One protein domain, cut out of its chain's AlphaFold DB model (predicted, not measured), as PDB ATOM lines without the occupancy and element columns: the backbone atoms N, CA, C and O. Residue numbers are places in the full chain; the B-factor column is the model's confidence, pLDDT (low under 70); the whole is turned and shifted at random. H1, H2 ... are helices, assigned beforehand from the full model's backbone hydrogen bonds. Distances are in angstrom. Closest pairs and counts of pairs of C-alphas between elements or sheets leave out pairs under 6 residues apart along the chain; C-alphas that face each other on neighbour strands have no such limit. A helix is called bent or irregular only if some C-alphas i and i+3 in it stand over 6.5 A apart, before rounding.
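AT A GLANCE: This is residues 64 to 106 of the 267 residues of an uncharacterized protein of Candidatus Parvarchaeum acidiphilum ARMAN-4 (UniProt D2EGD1). Little regular structure is here: a long loop of residues 64 to 81 runs to a far tip near Lys 72 and folds back to the short helix H1, which sticks out at the opposite end. From H1 the backbone returns to a second short helix, H2, and a last loop. The 43 printed residues include two named helices, H1 then H2, and no named strand; the class is all helix, though the named elements hold only 10 residues. The whole is compact, with a radius of gyration of the C-alphas of 10.2 A, and spans 29 by 20 by 16 A.

HOW THE PARTS SIT: After residue 81, look at H1, residues 82 to 87, which stands free. H1 is irregular: C-alphas 83 and 86 are 7.9 A apart. In it 0 of 2 O i to N i+4 pairs are within hydrogen-bond range, and 1 of 3 O i to N i+3 pairs. A tight link of 2 residues leads to H2, residues 90 to 93, too short for an O i to N i+4 pair. H1 and H2 are apart, with no C-alpha of one within 8 A of the other.

IN THESE COORDINATES: Find C-alpha 82 at (181.958, 180.268, 233.306); H1 runs 10.2 A from there. H2 runs 5.5 A and ends at C-alpha 93, (181.125, 182.385, 217.447).

THE WHOLE: The farthest C-alphas, of Lys 72 and Asp 106, are 29.8 A apart. The printed part has no cut; residues 105 to 106 are under pLDDT 70.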
ATOM      1  N   ARG A  64     184.662 168.284 219.518       71.62
ATOM      2  CA  ARG A  64     185.104 169.267 218.537       71.62
ATOM      3  C   ARG A  64     186.180 170.111 219.200       71.62
ATOM      4  O   ARG A  64     185.924 170.687 220.252       71.62
ATOM      5  N   MET A  65     187.373 170.146 218.609       78.88
ATOM      6  CA  MET A  65     188.452 170.992 219.113       78.88
ATOM      7  C   MET A  65     188.005 172.455 219.164       78.88
ATOM      8  O   MET A  65     187.175 172.887 218.353       78.88
ATOM      9  N   GLN A  66     188.571 173.209 220.104       86.25
ATOM     10  CA  GLN A  66     188.415 174.660 220.136       86.25
ATOM     11  C   GLN A  66     188.715 175.252 218.756       86.25
ATOM     12  O   GLN A  66     189.596 174.779 218.035       86.25
ATOM     13  N   TYR A  67     187.925 176.245 218.374       88.69
ATOM     14  CA  TYR A  67     187.990 176.959 217.103       88.69
ATOM     15  C   TYR A  67     187.729 176.107 215.851       88.69
ATOM     16  O   TYR A  67     187.836 176.600 214.732       88.69
ATOM     17  N   SER A  68     187.297 174.851 216.005       90.50
ATOM     18  CA  SER A  68     186.796 174.072 214.872       90.50
ATOM     19  C   SER A  68     185.495 174.664 214.327       90.50
ATOM     20  O   SER A  68     184.597 175.049 215.087       90.50
ATOM     21  N   LEU A  69     185.395 174.713 213.000       90.75
ATOM     22  CA  LEU A  69     184.265 175.301 212.291       90.75
ATOM     23  C   LEU A  69     183.149 174.278 212.088       90.75
ATOM     24  O   LEU A  69     183.371 173.118 211.737       90.75
ATOM     25  N   ASN A  70     181.911 174.718 212.276       89.06
ATOM     26  CA  ASN A  70     180.748 173.935 211.906       89.06
ATOM     27  C   ASN A  70     180.581 173.913 210.380       89.06
ATOM     28  O   ASN A  70     180.312 174.947 209.784       89.06
ATOM     29  N   GLU A  71     180.602 172.735 209.761       85.69
ATOM     30  CA  GLU A  71     180.524 172.576 208.295       85.69
ATOM     31  C   GLU A  71     179.311 173.242 207.624       85.69
ATOM     32  O   GLU A  71     179.354 173.573 206.443       85.69
ATOM     33  N   LYS A  72     178.199 173.407 208.350       86.56
ATOM     34  CA  LYS A  72     176.960 173.966 207.790       86.56
ATOM     35  C   LYS A  72     176.809 175.448 208.067       86.56
ATOM     36  O   LYS A  72     176.337 176.184 207.210       86.56
ATOM     37  N   LYS A  73     177.109 175.853 209.299       89.31
ATOM     38  CA  LYS A  73     176.841 177.209 209.787       89.31
ATOM     39  C   LYS A  73     178.080 178.097 209.818       89.31
ATOM     40  O   LYS A  73     177.932 179.281 210.061       89.31
ATOM     41  N   TRP A  74     179.266 177.520 209.644       92.12
ATOM     42  CA  TRP A  74     180.559 178.202 209.679       92.12
ATOM     43  C   TRP A  74     180.922 178.907 210.992       92.12
ATOM     44  O   TRP A  74     181.982 179.506 211.077       92.12
ATOM     45  N   PHE A  75     180.124 178.757 212.050       93.94
ATOM     46  CA  PHE A  75     180.499 179.192 213.397       93.94
ATOM     47  C   PHE A  75     181.605 178.320 214.000       93.94
ATOM     48  O   PHE A  75     181.618 177.098 213.806       93.94
ATOM     49  N   ALA A  76     182.489 178.950 214.766       92.56
ATOM     50  CA  ALA A  76     183.582 178.327 215.492       92.56
ATOM     51  C   ALA A  76     183.141 177.813 216.871       92.56
ATOM     52  O   ALA A  76     182.259 178.369 217.524       92.56
ATOM     53  N   SER A  77     183.783 176.745 217.341       90.81
ATOM     54  CA  SER A  77     183.625 176.257 218.715       90.81
ATOM     55  C   SER A  77     184.467 177.119 219.663       90.81
ATOM     56  O   SER A  77     185.669 176.900 219.761       90.81
ATOM     57  N   VAL A  78     183.872 178.111 220.328       90.06
ATOM     58  CA  VAL A  78     184.613 179.072 221.169       90.06
ATOM     59  C   VAL A  78     184.597 178.703 222.657       90.06
ATOM     60  O   VAL A  78     183.559 178.266 223.160       90.06
ATOM     61  N   PRO A  79     185.717 178.876 223.379       88.69
ATOM     62  CA  PRO A  79     185.728 178.859 224.838       88.69
ATOM     63  C   PRO A  79     184.879 180.006 225.411       88.69
ATOM     64  O   PRO A  79     184.874 181.108 224.871       88.69
ATOM     65  N   ILE A  80     184.160 179.761 226.511       87.00
ATOM     66  CA  ILE A  80     183.311 180.765 227.175       87.00
ATOM     67  C   ILE A  80     183.677 180.812 228.656       87.00
ATOM     68  O   ILE A  80     183.830 179.775 229.305       87.00
ATOM     69  N   ASN A  81     183.786 182.017 229.215       83.81
ATOM     70  CA  ASN A  81     184.004 182.191 230.646       83.81
ATOM     71  C   ASN A  81     182.783 181.691 231.438       83.81
ATOM     72  O   ASN A  81     181.658 182.117 231.179       83.81
ATOM     73  N   LYS A  82     183.012 180.847 232.454       82.06
ATOM     74  CA  LYS A  82     181.958 180.268 233.306       82.06
ATOM     75  C   LYS A  82     180.992 181.314 233.878       82.06
ATOM     76  O   LYS A  82     179.804 181.038 233.993       82.06
ATOM     77  N   ASN A  83     181.482 182.507 234.210       84.94
ATOM     78  CA  ASN A  83     180.671 183.569 234.811       84.94
ATOM     79  C   ASN A  83     179.873 184.389 233.784       84.94
ATOM     80  O   ASN A  83     179.085 185.237 234.182       84.94
ATOM     81  N   LYS A  84     180.090 184.163 232.482       85.06
ATOM     82  CA  LYS A  84     179.471 184.910 231.376       85.06
ATOM     83  C   LYS A  84     178.707 184.011 230.405       85.06
ATOM     84  O   LYS A  84     178.437 184.406 229.277       85.06
ATOM     85  N   VAL A  85     178.368 182.792 230.822       85.31
ATOM     86  CA  VAL A  85     177.626 181.845 229.976       85.31
ATOM     87  C   VAL A  85     176.279 182.431 229.542       85.31
ATOM     88  O   VAL A  85     175.894 182.267 228.389       85.31
ATOM     89  N   ASP A  86     175.619 183.182 230.425       87.62
ATOM     90  CA  ASP A  86     174.331 183.827 230.141       87.62
ATOM     91  C   ASP A  86     174.443 185.006 229.154       87.62
ATOM     92  O   ASP A  86     173.451 185.409 228.551       87.62
ATOM     93  N   GLU A  87     175.649 185.550 228.962       90.06
ATOM     94  CA  GLU A  87     175.941 186.657 228.038       90.06
ATOM     95  C   GLU A  87     176.346 186.162 226.638       90.06
ATOM     96  O   GLU A  87     176.618 186.967 225.741       90.06
ATOM     97  N   PHE A  88     176.426 184.843 226.439       90.50
ATOM     98  CA  PHE A  88     176.853 184.271 225.171       90.50
ATOM     99  C   PHE A  88     175.831 184.540 224.062       90.50
ATOM    100  O   PHE A  88     174.645 184.221 224.187       90.50
ATOM    101  N   SER A  89     176.313 185.059 222.932       91.44
ATOM    102  CA  SER A  89     175.521 185.248 221.716       91.44
ATOM    103  C   SER A  89     176.135 184.482 220.545       91.44
ATOM    104  O   SER A  89     177.344 184.265 220.475       91.44
ATOM    105  N   LEU A  90     175.299 184.052 219.598       90.25
ATOM    106  CA  LEU A  90     175.742 183.216 218.478       90.25
ATOM    107  C   LEU A  90     176.765 183.942 217.584       90.25
ATOM    108  O   LEU A  90     177.637 183.318 216.987       90.25
ATOM    109  N   GLU A  91     176.661 185.266 217.508       91.44
ATOM    110  CA  GLU A  91     177.513 186.153 216.720       91.44
ATOM    111  C   GLU A  91     178.959 186.164 217.224       91.44
ATOM    112  O   GLU A  91     179.873 186.338 216.419       91.44
ATOM    113  N   GLN A  92     179.176 185.921 218.522       90.75
ATOM    114  CA  GLN A  92     180.511 185.792 219.123       90.75
ATOM    115  C   GLN A  92     181.266 184.567 218.583       90.75
ATOM    116  O   GLN A  92     182.490 184.528 218.602       90.75
ATOM    117  N   ALA A  93     180.543 183.567 218.069       92.94
ATOM    118  CA  ALA A  93     181.125 182.385 217.447       92.94
ATOM    119  C   ALA A  93     181.386 182.559 215.939       92.94
ATOM    120  O   ALA A  93     181.816 181.607 215.285       92.94
ATOM    121  N   ASN A  94     181.091 183.723 215.343       94.56
ATOM    122  CA  ASN A  94     181.449 183.998 213.949       94.56
ATOM    123  C   ASN A  94     182.982 184.039 213.832       94.56
ATOM    124  O   ASN A  94     183.580 184.766 214.619       94.56
ATOM    125  N   PRO A  95     183.618 183.315 212.890       93.00
ATOM    126  CA  PRO A  95     185.071 183.335 212.701       93.00
ATOM    127  C   PRO A  95     185.711 184.726 212.724       93.00
ATOM    128  O   PRO A  95     186.795 184.869 213.279       93.00
ATOM    129  N   ASP A  96     185.022 185.741 212.197       92.94
ATOM    130  CA  ASP A  96     185.514 187.125 212.166       92.94
ATOM    131  C   ASP A  96     185.499 187.820 213.543       92.94
ATOM    132  O   ASP A  96     186.207 188.802 213.752       92.94
ATOM    133  N   ASN A  97     184.697 187.316 214.485       92.19
ATOM    134  CA  ASN A  97     184.481 187.880 215.823       92.19
ATOM    135  C   ASN A  97     185.132 187.055 216.945       92.19
ATOM    136  O   ASN A  97     185.054 187.448 218.110       92.19
ATOM    137  N   VAL A  98     185.698 185.889 216.625       90.25
ATOM    138  CA  VAL A  98     186.229 184.951 217.618       90.25
ATOM    139  C   VAL A  98     187.461 185.547 218.291       90.25
ATOM    140  O   VAL A  98     188.490 185.761 217.653       90.25
ATOM    141  N   ASP A  99     187.364 185.750 219.602       83.75
ATOM    142  CA  ASP A  99     188.508 186.075 220.446       83.75
ATOM    143  C   ASP A  99     189.224 184.789 220.883       83.75
ATOM    144  O   ASP A  99     188.606 183.873 221.433       83.75
ATOM    145  N   THR A 100     190.531 184.719 220.629       85.44
ATOM    146  CA  THR A 100     191.395 183.591 221.003       85.44
ATOM    147  C   THR A 100     192.172 183.829 222.296       85.44
ATOM    148  O   THR A 100     193.004 183.003 222.664       85.44
ATOM    149  N   SER A 101     191.904 184.936 222.996       83.00
ATOM    150  CA  SER A 101     192.539 185.272 224.273       83.00
ATOM    151  C   SER A 101     192.122 184.354 225.424       83.00
ATOM    152  O   SER A 101     192.838 184.257 226.420       83.00
ATOM    153  N   LEU A 102     190.971 183.682 225.304       81.56
ATOM    154  CA  LEU A 102     190.476 182.763 226.319       81.56
ATOM    155  C   LEU A 102     190.988 181.347 226.047       81.56
ATOM    156  O   LEU A 102     190.572 180.689 225.089       81.56
ATOM    157  N   ASP A 103     191.849 180.852 226.928       75.44
ATOM    158  CA  ASP A 103     192.262 179.454 226.894       75.44
ATOM    159  C   ASP A 103     191.114 178.534 227.333       75.44
ATOM    160  O   ASP A 103     190.399 178.787 228.305       75.44
ATOM    161  N   PHE A 104     190.930 177.424 226.613       73.50
ATOM    162  CA  PHE A 104     189.937 176.402 226.963       73.50
ATOM    163  C   PHE A 104     190.359 175.570 228.181       73.50
ATOM    164  O   PHE A 104     189.511 175.088 228.933       73.50
ATOM    165  N   PHE A 105     191.670 175.417 228.382       68.44
ATOM    166  CA  PHE A 105     192.263 174.731 229.523       68.44
ATOM    167  C   PHE A 105     193.242 175.669 230.228       68.44
ATOM    168  O   PHE A 105     194.397 175.765 229.833       68.44
ATOM    169  N   ASP A 106     192.808 176.293 231.320       63.78
ATOM    170  CA  ASP A 106     193.687 177.062 232.221       63.78
ATOM    171  C   ASP A 106     194.455 176.138 233.196       63.78
ATOM    172  O   ASP A 106     194.720 176.461 234.354       63.78
TER     173      ASP A 106